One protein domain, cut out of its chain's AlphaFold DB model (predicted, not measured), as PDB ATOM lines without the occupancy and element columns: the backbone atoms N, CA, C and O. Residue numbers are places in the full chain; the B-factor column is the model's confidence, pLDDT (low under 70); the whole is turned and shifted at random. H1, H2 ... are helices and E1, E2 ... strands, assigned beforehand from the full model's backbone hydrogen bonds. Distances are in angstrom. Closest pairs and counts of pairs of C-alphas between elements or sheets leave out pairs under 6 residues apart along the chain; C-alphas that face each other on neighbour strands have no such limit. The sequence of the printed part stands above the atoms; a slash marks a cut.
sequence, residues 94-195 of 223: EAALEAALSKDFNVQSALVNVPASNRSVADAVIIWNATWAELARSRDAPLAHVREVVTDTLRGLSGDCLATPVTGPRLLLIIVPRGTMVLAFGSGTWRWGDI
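This is residues 94 to 195 of the 223 residues of the protein "Type IV secretory pathway VirB2 component (Pilin)" of Polymorphobacter multimanifer (UniProt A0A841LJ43). A small three-stranded sheet, with the long hairpin E3 and E4 and the short strand E1 beside E4, has helices H1 and H2 over one face, and the longest helix, H4, packs on these two without reaching the sheet. At one end of the longest axis a small head holds the short strand pair E2 and E5 with H5 and H6, while the short helix H3 sits near E1 and the first residue of H4. The printed part has 102 residues with six named helices and five named strands, in the order H1 H2 E1 H3 H4 H5 E2 E3 E4 E5 H6. The larger sheet, in the order E1 E4 E3, is mixed, and E2 and E5 are antiparallel; the class is mixed, helices and strands. The whole is compact, with a radius of gyration of the C-alphas of 12.9 A and spans of 36 by 26 by 26 A.

H1, residues 94 to 103, is 14.2 A long and begins at C-alpha 94 (25.536, 11.688, -55.555). H2 is residues 105 to 112, 10.7 A; E1 124 to 126; H3 130 to 135; H4 144 to 155, 16.4 A; H5 159 to 163; E2 165 to 167. E3, residues 170 to 176, is 18.7 A, and E4, 179 to 185, 19.7 A. E5 is residues 189 to 191, and H6, 192 to 195, ends at C-alpha 195 (36.688, 17.614, -55.690).

H1 and H2 are on the same face of the sheet E1 E4 E3, two layers, helices on one face of a sheet. H1 runs along the strands over E3, at a height of 8.7 A; H2 runs across them over E4 and, only just, with 3 C-alphas, over E3. The hairpin E3 and E4 has N 174 and O 181 at 2.8 A; E1 and E4 are parallel, with N 125 and O 182 at 2.8 A. H4 touches H1 at a steep tilt of 43 degrees, opposite ways, closest at the C-alphas of Leu 97 and Thr 153, 6.3 A. E2 and E5 have N 166 and O 190 at 2.7 A. H5 touches H6, closest at the C-alphas of Leu 162 and Gly 193, 4.5 A. In H1 to H5 every O i to N i+4 pair is within hydrogen-bond range; H6 is too short for one.

The C-alphas farthest apart, of Asp 160 and Arg 178, are 36.6 A apart. The printed part has no cut; the link from H2 to E1, 11 residues, is long. The model's mean pLDDT over the printed part is 83.7; residues 128 to 140 are under 70.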
ATOM      1  N   GLU A  94      26.544  10.914 -56.280       92.81
ATOM      2  CA  GLU A  94      25.536  11.688 -55.555       92.81
ATOM      3  C   GLU A  94      24.863  10.848 -54.463       92.81
ATOM      4  O   GLU A  94      24.838  11.254 -53.303       92.81
ATOM      5  N   ALA A  95      24.394   9.646 -54.810       92.00
ATOM      6  CA  ALA A  95      23.732   8.748 -53.867       92.00
ATOM      7  C   ALA A  95      24.687   8.268 -52.762       92.00
ATOM      8  O   ALA A  95      24.302   8.181 -51.594       92.00
ATOM      9  N   ALA A  96      25.946   7.983 -53.114       92.69
ATOM     10  CA  ALA A  96      26.970   7.613 -52.142       92.69
ATOM     11  C   ALA A  96      27.250   8.759 -51.154       92.69
ATOM     12  O   ALA A  96      27.305   8.534 -49.944       92.69
ATOM     13  N   LEU A  97      27.372   9.989 -51.663       93.44
ATOM     14  CA  LEU A  97      27.600  11.185 -50.856       93.44
ATOM     15  C   LEU A  97      26.406  11.508 -49.958       93.44
ATOM     16  O   LEU A  97      26.599  11.718 -48.764       93.44
ATOM     17  N   GLU A  98      25.181  11.504 -50.482       93.88
ATOM     18  CA  GLU A  98      23.975  11.724 -49.674       93.88
ATOM     19  C   GLU A  98      23.864  10.704 -48.546       93.88
ATOM     20  O   GLU A  98      23.613  11.079 -47.397       93.88
ATOM     21  N   ALA A  99      24.109   9.424 -48.841       93.75
ATOM     22  CA  ALA A  99      24.068   8.365 -47.844       93.75
ATOM     23  C   ALA A  99      25.151   8.529 -46.766       93.75
ATOM     24  O   ALA A  99      24.865   8.310 -45.588       93.75
ATOM     25  N   ALA A 100      26.378   8.897 -47.146       94.19
ATOM     26  CA  ALA A 100      27.479   9.105 -46.208       94.19
ATOM     27  C   ALA A 100      27.239  10.333 -45.318       94.19
ATOM     28  O   ALA A 100      27.299  10.241 -44.092       94.19
ATOM     29  N   LEU A 101      26.888  11.467 -45.926       93.62
ATOM     30  CA  LEU A 101      26.679  12.738 -45.235       93.62
ATOM     31  C   LEU A 101      25.450  12.706 -44.321       93.62
ATOM     32  O   LEU A 101      25.497  13.231 -43.212       93.62
ATOM     33  N   SER A 102      24.366  12.049 -44.743       93.12
ATOM     34  CA  SER A 102      23.139  11.959 -43.937       93.12
ATOM     35  C   SER A 102      23.288  11.050 -42.718       93.12
ATOM     36  O   SER A 102      22.543  11.204 -41.756       93.12
ATOM     37  N   LYS A 103      24.231  10.100 -42.724       93.44
ATOM     38  CA  LYS A 103      24.465   9.183 -41.592       93.44
ATOM     39  C   LYS A 103      25.465   9.719 -40.569       93.44
ATOM     40  O   LYS A 103      25.531   9.190 -39.461       93.44
ATOM     41  N   ASP A 104      26.236  10.740 -40.923       94.12
ATOM     42  CA  ASP A 104      27.293  11.270 -40.072       94.12
ATOM     43  C   ASP A 104      26.780  12.416 -39.184       94.12
ATOM     44  O   ASP A 104      26.431  13.506 -39.642       94.12
ATOM     45  N   PHE A 105      26.749  12.173 -37.872       92.25
ATOM     46  CA  PHE A 105      26.289  13.156 -36.888       92.25
ATOM     47  C   PHE A 105      27.171  14.415 -36.839       92.25
ATOM     48  O   PHE A 105      26.663  15.525 -36.654       92.25
ATOM     49  N   ASN A 106      28.484  14.273 -37.027       90.94
ATOM     50  CA  ASN A 106      29.410  15.402 -37.013       90.94
ATOM     51  C   ASN A 106      29.223  16.269 -38.262       90.94
ATOM     52  O   ASN A 106      29.275  17.492 -38.155       90.94
ATOM     53  N   VAL A 107      28.925  15.663 -39.417       90.62
ATOM     54  CA  VAL A 107      28.522  16.388 -40.633       90.62
ATOM     55  C   VAL A 107      27.250  17.187 -40.376       90.62
ATOM     56  O   VAL A 107      27.226  18.389 -40.629       90.62
ATOM     57  N   GLN A 108      26.204  16.565 -39.829       91.31
ATOM     58  CA  GLN A 108      24.951  17.273 -39.547       91.31
ATOM     59  C   GLN A 108      25.163  18.447 -38.579       91.31
ATOM     60  O   GLN A 108      24.652  19.544 -38.810       91.31
ATOM     61  N   SER A 109      25.949  18.238 -37.519       89.81
ATOM     62  CA  SER A 109      26.304  19.281 -36.552       89.81
ATOM     63  C   SER A 109      27.087  20.426 -37.206       89.81
ATOM     64  O   SER A 109      26.755  21.598 -37.016       89.81
ATOM     65  N   ALA A 110      28.084  20.105 -38.033       88.50
ATOM     66  CA  ALA A 110      28.863  21.079 -38.792       88.50
ATOM     67  C   ALA A 110      27.974  21.939 -39.702       88.50
ATOM     68  O   ALA A 110      28.058  23.168 -39.679       88.50
ATOM     69  N   LEU A 111      27.066  21.301 -40.444       87.88
ATOM     70  CA  LEU A 111      26.153  21.970 -41.367       87.88
ATOM     71  C   LEU A 111      25.216  22.950 -40.647       87.88
ATOM     72  O   LEU A 111      25.110  24.106 -41.055       87.88
ATOM     73  N   VAL A 112      24.616  22.550 -39.519       88.69
ATOM     74  CA  VAL A 112      23.739  23.427 -38.715       88.69
ATOM     75  C   VAL A 112      24.447  24.708 -38.259       88.69
ATOM     76  O   VAL A 112      23.800  25.751 -38.133       88.69
ATOM     77  N   ASN A 113      25.762  24.646 -38.052       86.75
ATOM     78  CA  ASN A 113      26.568  25.764 -37.572       86.75
ATOM     79  C   ASN A 113      27.112  26.673 -38.686       86.75
ATOM     80  O   ASN A 113      27.744  27.683 -38.378       86.75
ATOM     81  N   VAL A 114      26.857  26.376 -39.968       83.69
ATOM     82  CA  VAL A 114      27.267  27.257 -41.072       83.69
ATOM     83  C   VAL A 114      26.500  28.586 -40.983       83.69
ATOM     84  O   VAL A 114      25.267  28.565 -41.065       83.69
ATOM     85  N   PRO A 115      27.175  29.746 -40.857       82.25
ATOM     86  CA  PRO A 115      26.513  31.049 -40.797       82.25
ATOM     87  C   PRO A 115      25.699  31.344 -42.059       82.25
ATOM     88  O   PRO A 115      26.135  31.015 -43.159       82.25
ATOM     89  N   ALA A 116      24.564  32.035 -41.921       81.44
ATOM     90  CA  ALA A 116      23.717  32.415 -43.058       81.44
ATOM     91  C   ALA A 116      24.458  33.269 -44.107       81.44
ATOM     92  O   ALA A 116      24.189  33.144 -45.294       81.44
ATOM     93  N   SER A 117      25.447  34.074 -43.689       79.88
ATOM     94  CA  SER A 117      26.310  34.854 -44.594       79.88
ATOM     95  C   SER A 117      27.126  33.994 -45.565       79.88
ATOM     96  O   SER A 117      27.612  34.499 -46.570       79.88
ATOM     97  N   ASN A 118      27.294  32.708 -45.249       75.31
ATOM     98  CA  ASN A 118      28.061  31.747 -46.034       75.31
ATOM     99  C   ASN A 118      27.159  30.809 -46.850       75.31
ATOM    100  O   ASN A 118      27.633  29.817 -47.404       75.31
ATOM    101  N   ARG A 119      25.858  31.104 -46.899       79.50
ATOM    102  CA  ARG A 119      24.855  30.362 -47.659       79.50
ATOM    103  C   ARG A 119      24.351  31.228 -48.805       79.50
ATOM    104  O   ARG A 119      24.414  32.456 -48.753       79.50
ATOM    105  N   SER A 120      23.871  30.590 -49.863       78.12
ATOM    106  CA  SER A 120      23.228  31.300 -50.965       78.12
ATOM    107  C   SER A 120      21.868  31.868 -50.539       78.12
ATOM    108  O   SER A 120      21.320  31.509 -49.497       78.12
ATOM    109  N   VAL A 121      21.272  32.706 -51.394       72.81
ATOM    110  CA  VAL A 121      19.892  33.208 -51.217       72.81
ATOM    111  C   VAL A 121      18.864  32.062 -51.143       72.81
ATOM    112  O   VAL A 121      17.788  32.237 -50.584       72.81
ATOM    113  N   ALA A 122      19.209  30.878 -51.659       73.50
ATOM    114  CA  ALA A 122      18.397  29.664 -51.595       73.50
ATOM    115  C   ALA A 122      18.778  28.732 -50.420       73.50
ATOM    116  O   ALA A 122      18.500  27.539 -50.482       73.50
ATOM    117  N   ASP A 123      19.465  29.248 -49.393       75.75
ATOM    118  CA  ASP A 123      19.978  28.498 -48.230       75.75
ATOM    119  C   ASP A 123      20.919  27.330 -48.596       75.75
ATOM    120  O   ASP A 123      21.106  26.379 -47.837       75.75
ATOM    121  N   ALA A 124      21.548  27.400 -49.776       80.06
ATOM    122  CA  ALA A 124      22.486  26.380 -50.227       80.06
ATOM    123  C   ALA A 124      23.911  26.693 -49.759       80.06
ATOM    124  O   ALA A 124      24.414  27.804 -49.954       80.06
ATOM    125  N   VAL A 125      24.589  25.691 -49.203       78.25
ATOM    126  CA  VAL A 125      26.019  25.737 -48.892       78.25
ATOM    127  C   VAL A 125      26.789  25.328 -50.144       78.25
ATOM    128  O   VAL A 125      26.638  24.219 -50.657       78.25
ATOM    129  N   ILE A 126      27.618  26.232 -50.661       75.31
ATOM    130  CA  ILE A 126      28.426  25.976 -51.858       75.31
ATOM    131  C   ILE A 126      29.718  25.265 -51.432       75.31
ATOM    132  O   ILE A 126      30.530  25.839 -50.709       75.31
ATOM    133  N   ILE A 127      29.912  24.023 -51.885       71.25
ATOM    134  CA  ILE A 127      30.982  23.105 -51.436       71.25
ATOM    135  C   ILE A 127      32.189  23.062 -52.400       71.25
ATOM    136  O   ILE A 127      33.126  22.295 -52.235       71.25
ATOM    137  N   TRP A 128      32.232  23.929 -53.411       66.12
ATOM    138  CA  TRP A 128      33.245  23.835 -54.477       66.12
ATOM    139  C   TRP A 128      34.013  25.135 -54.772       66.12
ATOM    140  O   TRP A 128      35.052  25.105 -55.422       66.12
ATOM    141  N   ASN A 129      33.552  26.287 -54.288       57.41
ATOM    142  CA  ASN A 129      34.187  27.574 -54.588       57.41
ATOM    143  C   ASN A 129      35.228  27.987 -53.520       57.41
ATOM    144  O   ASN A 129      35.490  27.274 -52.549       57.41
ATOM    145  N   ALA A 130      35.790  29.194 -53.660       46.16
ATOM    146  CA  ALA A 130      36.709  29.789 -52.684       46.16
ATOM    147  C   ALA A 130      36.149  29.837 -51.243       46.16
ATOM    148  O   ALA A 130      36.928  29.828 -50.287       46.16
ATOM    149  N   THR A 131      34.819  29.839 -51.073       53.62
ATOM    150  CA  THR A 131      34.144  29.785 -49.768       53.62
ATOM    151  C   THR A 131      34.295  28.415 -49.116       53.62
ATOM    152  O   THR A 131      34.624  28.350 -47.937       53.62
ATOM    153  N   TRP A 132      34.156  27.320 -49.866       63.72
ATOM    154  CA  TRP A 132      34.503  25.984 -49.373       63.72
ATOM    155  C   TRP A 132      35.982  25.877 -49.031       63.72
ATOM    156  O   TRP A 132      36.341  25.369 -47.970       63.72
ATOM    157  N   ALA A 133      36.839  26.419 -49.902       60.72
ATOM    158  CA  ALA A 133      38.261  26.461 -49.627       60.72
ATOM    159  C   ALA A 133      38.537  27.197 -48.311       60.72
ATOM    160  O   ALA A 133      39.393  26.734 -47.592       60.72
ATOM    161  N   GLU A 134      37.845  28.285 -47.957       63.53
ATOM    162  CA  GLU A 134      37.978  28.952 -46.644       63.53
ATOM    163  C   GLU A 134      37.394  28.121 -45.489       63.53
ATOM    164  O   GLU A 134      38.082  27.832 -44.514       63.53
ATOM    165  N   LEU A 135      36.139  27.686 -45.613       63.81
ATOM    166  CA  LEU A 135      35.387  27.019 -44.543       63.81
ATOM    167  C   LEU A 135      35.835  25.586 -44.256       63.81
ATOM    168  O   LEU A 135      35.443  25.021 -43.237       63.81
ATOM    169  N   ALA A 136      36.642  25.008 -45.140       59.47
ATOM    170  CA  ALA A 136      37.269  23.708 -44.967       59.47
ATOM    171  C   ALA A 136      38.808  23.788 -44.993       59.47
ATOM    172  O   ALA A 136      39.461  22.744 -45.011       59.47
ATOM    173  N   ARG A 137      39.424  24.987 -45.026       64.50
ATOM    174  CA  ARG A 137      40.882  25.134 -45.244       64.50
ATOM    175  C   ARG A 137      41.713  24.521 -44.124       64.50
ATOM    176  O   ARG A 137      42.718  23.869 -44.408       64.50
ATOM    177  N   SER A 138      41.293  24.705 -42.874       57.50
ATOM    178  CA  SER A 138      41.946  24.134 -41.692       57.50
ATOM    179  C   SER A 138      41.132  22.976 -41.116       57.50
ATOM    180  O   SER A 138      39.937  22.858 -41.372       57.50
ATOM    181  N   ARG A 139      41.779  22.103 -40.331       59.47
ATOM    182  CA  ARG A 139      41.092  21.010 -39.615       59.47
ATOM    183  C   ARG A 139      40.064  21.517 -38.602       59.47
ATOM    184  O   ARG A 139      39.112  20.807 -38.314       59.47
ATOM    185  N   ASP A 140      40.247  22.744 -38.127       57.31
ATOM    186  CA  ASP A 140      39.363  23.395 -37.160       57.31
ATOM    187  C   ASP A 140      38.253  24.210 -37.843       57.31
ATOM    188  O   ASP A 140      37.436  24.845 -37.176       57.31
ATOM    189  N   ALA A 141      38.232  24.241 -39.180       70.19
ATOM    190  CA  ALA A 141      37.254  25.008 -39.928       70.19
ATOM    191  C   ALA A 141      35.874  24.317 -39.889       70.19
ATOM    192  O   ALA A 141      35.805  23.084 -39.883       70.19
ATOM    193  N   PRO A 142      34.762  25.079 -39.907       70.31
ATOM    194  CA  PRO A 142      33.420  24.540 -39.675       70.31
ATOM    195  C   PRO A 142      33.004  23.382 -40.589       70.31
ATOM    196  O   PRO A 142      32.152  22.593 -40.204       70.31
ATOM    197  N   LEU A 143      33.585  23.263 -41.788       83.12
ATOM    198  CA  LEU A 143      33.265  22.220 -42.766       83.12
ATOM    199  C   LEU A 143      34.404  21.215 -42.998       83.12
ATOM    200  O   LEU A 143      34.339  20.419 -43.936       83.12
ATOM    201  N   ALA A 144      35.432  21.202 -42.147       82.94
ATOM    202  CA  ALA A 144      36.566  20.290 -42.286       82.94
ATOM    203  C   ALA A 144      36.140  18.811 -42.306       82.94
ATOM    204  O   ALA A 144      36.573  18.064 -43.184       82.94
ATOM    205  N   HIS A 145      35.238  18.420 -41.398       87.81
ATOM    206  CA  HIS A 145      34.704  17.055 -41.324       87.81
ATOM    207  C   HIS A 145      33.820  16.710 -42.529       87.81
ATOM    208  O   HIS A 145      33.907  15.619 -43.085       87.81
ATOM    209  N   VAL A 146      33.027  17.671 -43.019       89.50
ATOM    210  CA  VAL A 146      32.242  17.499 -44.254       89.50
ATOM    211  C   VAL A 146      33.175  17.216 -45.435       89.50
ATOM    212  O   VAL A 146      32.906  16.321 -46.232       89.50
ATOM    213  N   ARG A 147      34.308  17.923 -45.526       86.81
ATOM    214  CA  ARG A 147      35.315  17.686 -46.571       86.81
ATOM    215  C   ARG A 147      35.939  16.307 -46.476       86.81
ATOM    216  O   ARG A 147      36.153  15.682 -47.513       86.81
ATOM    217  N   GLU A 148      36.258  15.867 -45.268       86.81
ATOM    218  CA  GLU A 148      36.812  14.539 -45.023       86.81
ATOM    219  C   GLU A 148      35.854  13.459 -45.530       86.81
ATOM    220  O   GLU A 148      36.221  12.721 -46.442       86.81
ATOM    221  N   VAL A 149      34.591  13.484 -45.086       92.00
ATOM    222  CA  VAL A 149      33.561  12.519 -45.507       92.00
ATOM    223  C   VAL A 149      33.334  12.543 -47.022       92.00
ATOM    224  O   VAL A 149      33.273  11.483 -47.644       92.00
ATOM    225  N   VAL A 150      33.255  13.725 -47.648       90.75
ATOM    226  CA  VAL A 150      33.139  13.841 -49.116       90.75
ATOM    227  C   VAL A 150      34.342  13.192 -49.804       90.75
ATOM    228  O   VAL A 150      34.182  12.392 -50.724       90.75
ATOM    229  N   THR A 151      35.554  13.512 -49.356       87.75
ATOM    230  CA  THR A 151      36.791  13.036 -49.986       87.75
ATOM    231  C   THR A 151      36.979  11.530 -49.802       87.75
ATOM    232  O   THR A 151      37.398  10.857 -50.743       87.75
ATOM    233  N   ASP A 152      36.668  10.994 -48.622       90.62
ATOM    234  CA  ASP A 152      36.691   9.556 -48.338       90.62
ATOM    235  C   ASP A 152      35.669   8.803 -49.189       90.62
ATOM    236  O   ASP A 152      36.007   7.800 -49.816       90.62
ATOM    237  N   THR A 153      34.441   9.322 -49.269       92.38
ATOM    238  CA  THR A 153      33.371   8.712 -50.068       92.38
ATOM    239  C   THR A 153      33.761   8.655 -51.541       92.38
ATOM    240  O   THR A 153      33.658   7.603 -52.168       92.38
ATOM    241  N   LEU A 154      34.280   9.759 -52.089       90.62
ATOM    242  CA  LEU A 154      34.732   9.812 -53.480       90.62
ATOM    243  C   LEU A 154      35.948   8.912 -53.735       90.62
ATOM    244  O   LEU A 154      36.023   8.296 -54.793       90.62
ATOM    245  N   ARG A 155      36.876   8.775 -52.776       89.25
ATOM    246  CA  ARG A 155      38.008   7.832 -52.878       89.25
ATOM    247  C   ARG A 155      37.574   6.367 -52.956       89.25
ATOM    248  O   ARG A 155      38.343   5.552 -53.456       89.25
ATOM    249  N   GLY A 156      36.375   6.035 -52.479       89.56
ATOM    250  CA  GLY A 156      35.797   4.695 -52.597       89.56
ATOM    251  C   GLY A 156      35.223   4.366 -53.981       89.56
ATOM    252  O   GLY A 156      34.866   3.216 -54.223       89.56
ATOM    253  N   LEU A 157      35.120   5.345 -54.887       90.25
ATOM    254  CA  LEU A 157      34.560   5.163 -56.228       90.25
ATOM    255  C   LEU A 157      35.639   4.779 -57.251       90.25
ATOM    256  O   LEU A 157      36.829   5.032 -57.061       90.25
ATOM    257  N   SER A 158      35.223   4.181 -58.370       90.81
ATOM    258  CA  SER A 158      36.143   3.831 -59.456       90.81
ATOM    259  C   SER A 158      36.697   5.075 -60.163       90.81
ATOM    260  O   SER A 158      36.036   6.112 -60.253       90.81
ATOM    261  N   GLY A 159      37.906   4.960 -60.724       88.00
ATOM    262  CA  GLY A 159      38.533   6.050 -61.480       88.00
ATOM    263  C   GLY A 159      37.689   6.520 -62.669       88.00
ATOM    264  O   GLY A 159      37.546   7.723 -62.873       88.00
ATOM    265  N   ASP A 160      37.058   5.592 -63.394       89.44
ATOM    266  CA  ASP A 160      36.167   5.913 -64.520       89.44
ATOM    267  C   ASP A 160      34.946   6.725 -64.066       89.44
ATOM    268  O   ASP A 160      34.535   7.685 -64.724       89.44
ATOM    269  N   CYS A 161      34.408   6.394 -62.890       90.31
ATOM    270  CA  CYS A 161      33.302   7.132 -62.297       90.31
ATOM    271  C   CYS A 161      33.717   8.563 -61.938       90.31
ATOM    272  O   CYS A 161      33.046   9.531 -62.298       90.31
ATOM    273  N   LEU A 162      34.883   8.711 -61.308       90.06
ATOM    274  CA  LEU A 162      35.431  10.017 -60.949       90.06
ATOM    275  C   LEU A 162      35.819  10.865 -62.165       90.06
ATOM    276  O   LEU A 162      35.816  12.089 -62.060       90.06
ATOM    277  N   ALA A 163      36.152  10.242 -63.298       90.88
ATOM    278  CA  ALA A 163      36.555  10.916 -64.529       90.88
ATOM    279  C   ALA A 163      35.379  11.353 -65.419       90.88
ATOM    280  O   ALA A 163      35.595  12.093 -66.385       90.88
ATOM    281  N   THR A 164      34.155  10.915 -65.110       90.25
ATOM    282  CA  THR A 164      32.964  11.236 -65.902       90.25
ATOM    283  C   THR A 164      32.645  12.736 -65.805       90.25
ATOM    284  O   THR A 164      32.513  13.258 -64.695       90.25
ATOM    285  N   PRO A 165      32.534  13.458 -66.939       91.00
ATOM    286  CA  PRO A 165      32.211  14.877 -66.927       91.00
ATOM    287  C   PRO A 165      30.767  15.113 -66.475       91.00
ATOM    288  O   PRO A 165      29.828  14.470 -66.940       91.00
ATOM    289  N   VAL A 166      30.604  16.089 -65.594       90.25
ATOM    290  CA  VAL A 166      29.343  16.580 -65.052       90.25
ATOM    291  C   VAL A 166      29.137  18.007 -65.539       90.25
ATOM    292  O   VAL A 166      30.066  18.815 -65.521       90.25
ATOM    293  N   THR A 167      27.916  18.328 -65.963       89.31
ATOM    294  CA  THR A 167      27.534  19.680 -66.383       89.31
ATOM    295  C   THR A 167      26.566  20.298 -65.381       89.31
ATOM    296  O   THR A 167      25.553  19.697 -65.029       89.31
ATOM    297  N   GLY A 168      26.857  21.531 -64.972       86.81
ATOM    298  CA  GLY A 168      26.075  22.301 -64.015       86.81
ATOM    299  C   GLY A 168      26.347  21.917 -62.557       86.81
ATOM    300  O   GLY A 168      27.183  21.054 -62.277       86.81
ATOM    301  N   PRO A 169      25.670  22.587 -61.612       88.00
ATOM    302  CA  PRO A 169      25.764  22.241 -60.204       88.00
ATOM    303  C   PRO A 169      25.033  20.925 -59.910       88.00
ATOM    304  O   PRO A 169      23.937  20.677 -60.416       88.00
ATOM    305  N   ARG A 170      25.613  20.106 -59.034       91.12
ATOM    306  CA  ARG A 170      24.929  18.979 -58.392       91.12
ATOM    307  C   ARG A 170      24.467  19.400 -57.011       91.12
ATOM    308  O   ARG A 170      25.254  19.933 -56.236       91.12
ATOM    309  N   LEU A 171      23.185  19.195 -56.733       91.62
ATOM    310  CA  LEU A 171      22.555  19.588 -55.481       91.62
ATOM    311  C   LEU A 171      22.257  18.326 -54.681       91.62
ATOM    312  O   LEU A 171      21.525  17.474 -55.172       91.62
ATOM    313  N   LEU A 172      22.819  18.225 -53.480       92.31
ATOM    314  CA  LEU A 172      22.515  17.154 -52.536       92.31
ATOM    315  C   LEU A 172      21.676  17.716 -51.397       92.31
ATOM    316  O   LEU A 172      22.019  18.756 -50.829       92.31
ATOM    317  N   LEU A 173      20.585  17.037 -51.061       91.44
ATOM    318  CA  LEU A 173      19.700  17.456 -49.980       91.44
ATOM    319  C   LEU A 173      20.035  16.660 -48.723       91.44
ATOM    320  O   LEU A 173      19.830  15.451 -48.669       91.44
ATOM    321  N   ILE A 174      20.527  17.347 -47.695       91.19
ATOM    322  CA  ILE A 174      20.905  16.731 -46.425       91.19
ATOM    323  C   ILE A 174      19.902  17.139 -45.357       91.19
ATOM    324  O   ILE A 174      19.713  18.323 -45.067       91.19
ATOM    325  N   ILE A 175      19.255  16.147 -44.752       89.56
ATOM    326  CA  ILE A 175      18.370  16.369 -43.611       89.56
ATOM    327  C   ILE A 175      19.240  16.586 -42.372       89.56
ATOM    328  O   ILE A 175      20.085  15.761 -42.032       89.56
ATOM    329  N   VAL A 176      19.024  17.708 -41.697       88.06
ATOM    330  CA  VAL A 176      19.702  18.100 -40.462       88.06
ATOM    331  C   VAL A 176      18.662  18.379 -39.368       88.06
ATOM    332  O   VAL A 176      17.494  18.618 -39.672       88.06
ATOM    333  N   PRO A 177      19.036  18.426 -38.076       88.25
ATOM    334  CA  PRO A 177      18.065  18.614 -36.991       88.25
ATOM    335  C   PRO A 177      17.179  19.869 -37.092       88.25
ATOM    336  O   PRO A 177      16.103  19.906 -36.502       88.25
ATOM    337  N   ARG A 178      17.621  20.910 -37.814       84.19
ATOM    338  CA  ARG A 178      16.881  22.174 -37.997       84.19
ATOM    339  C   ARG A 178      16.173  22.306 -39.354       84.19
ATOM    340  O   ARG A 178      15.682  23.389 -39.653       84.19
ATOM    341  N   GLY A 179      16.135  21.252 -40.171       87.88
ATOM    342  CA  GLY A 179      15.489  21.268 -41.486       87.88
ATOM    343  C   GLY A 179      16.306  20.552 -42.558       87.88
ATOM    344  O   GLY A 179      17.031  19.605 -42.277       87.88
ATOM    345  N   THR A 180      16.204  21.007 -43.800       89.44
ATOM    346  CA  THR A 180      16.984  20.469 -44.920       89.44
ATOM    347  C   THR A 180      18.008  21.501 -45.358       89.44
ATOM    348  O   THR A 180      17.659  22.660 -45.557       89.44
ATOM    349  N   MET A 181      19.260  21.084 -45.520       88.75
ATOM    350  CA  MET A 181      20.303  21.899 -46.137       88.75
ATOM    351  C   MET A 181      20.627  21.383 -47.527       88.75
ATOM    352  O   MET A 181      20.685  20.176 -47.755       88.75
ATOM    353  N   VAL A 182      20.872  22.310 -48.448       90.56
ATOM    354  CA  VAL A 182      21.269  21.983 -49.817       90.56
ATOM    355  C   VAL A 182      22.770  22.176 -49.954       90.56
ATOM    356  O   VAL A 182      23.288  23.258 -49.688       90.56
ATOM    357  N   LEU A 183      23.471  21.138 -50.390       89.69
ATOM    358  CA  LEU A 183      24.890  21.193 -50.711       89.69
ATOM    359  C   LEU A 183      25.053  21.280 -52.221       89.69
ATOM    360  O   LEU A 183      24.589  20.401 -52.943       89.69
ATOM    361  N   ALA A 184      25.703  22.336 -52.699       89.38
ATOM    362  CA  ALA A 184      25.935  22.549 -54.122       89.38
ATOM    363  C   ALA A 184      27.388  22.233 -54.500       89.38
ATOM    364  O   ALA A 184      28.324  22.844 -53.974       89.38
ATOM    365  N   PHE A 185      27.565  21.314 -55.448       87.81
ATOM    366  CA  PHE A 185      28.853  20.867 -55.969       87.81
ATOM    367  C   PHE A 185      29.035  21.302 -57.419       87.81
ATOM    368  O   PHE A 185      28.173  21.050 -58.261       87.81
ATOM    369  N   GLY A 186      30.188  21.904 -57.707       83.75
ATOM    370  CA  GLY A 186      30.599  22.248 -59.062       83.75
ATOM    371  C   GLY A 186      29.789  23.357 -59.737       83.75
ATOM    372  O   GLY A 186      28.776  23.853 -59.243       83.75
ATOM    373  N   SER A 187      30.281  23.763 -60.901       83.12
ATOM    374  CA  SER A 187      29.633  24.689 -61.832       83.12
ATOM    375  C   SER A 187      30.258  24.511 -63.215       83.12
ATOM    376  O   SER A 187      31.427  24.142 -63.301       83.12
ATOM    377  N   GLY A 188      29.536  24.819 -64.294       87.62
ATOM    378  CA  GLY A 188      30.064  24.617 -65.650       87.62
ATOM    379  C   GLY A 188      30.279  23.131 -65.945       87.62
ATOM    380  O   GLY A 188      29.412  22.330 -65.615       87.62
ATOM    381  N   THR A 189      31.412  22.760 -66.538       87.00
ATOM    382  CA  THR A 189      31.777  21.353 -66.767       87.00
ATOM    383  C   THR A 189      32.928  20.963 -65.847       87.00
ATOM    384  O   THR A 189      33.963  21.624 -65.855       87.00
ATOM    385  N   TRP A 190      32.753  19.903 -65.064       89.00
ATOM    386  CA  TRP A 190      33.695  19.459 -64.027       89.00
ATOM    387  C   TRP A 190      33.624  17.936 -63.839       89.00
ATOM    388  O   TRP A 190      32.833  17.273 -64.506       89.00
ATOM    389  N   ARG A 191      34.462  17.351 -62.980       90.50
ATOM    390  CA  ARG A 191      34.483  15.910 -62.684       90.50
ATOM    391  C   ARG A 191      34.507  15.662 -61.180       90.50
ATOM    392  O   ARG A 191      35.128  16.412 -60.433       90.50
ATOM    393  N   TRP A 192      33.916  14.564 -60.717       89.62
ATOM    394  CA  TRP A 192      33.943  14.208 -59.290       89.62
ATOM    395  C   TRP A 192      35.367  14.037 -58.736       89.62
ATOM    396  O   TRP A 192      35.624  14.384 -57.584       89.62
ATOM    397  N   GLY A 193      36.317  13.592 -59.568       87.56
ATOM    398  CA  GLY A 193      37.739  13.519 -59.213       87.56
ATOM    399  C   GLY A 193      38.415  14.873 -58.952       87.56
ATOM    400  O   GLY A 193      39.451  14.915 -58.286       87.56
ATOM    401  N   ASP A 194      37.831  15.982 -59.415       84.44
ATOM    402  CA  ASP A 194      38.367  17.324 -59.168       84.44
ATOM    403  C   ASP A 194      38.153  17.731 -57.698       84.44
ATOM    404  O   ASP A 194      39.003  18.396 -57.106       84.44
ATOM    405  N   ILE A 195      37.060  17.274 -57.075       81.69
ATOM    406  CA  ILE A 195      36.688  17.614 -55.690       81.69
ATOM    407  C   ILE A 195      37.594  16.921 -54.669       81.69
ATOM    408  O   ILE A 195      37.968  17.524 -53.665       81.69
TER     409      ILE A 195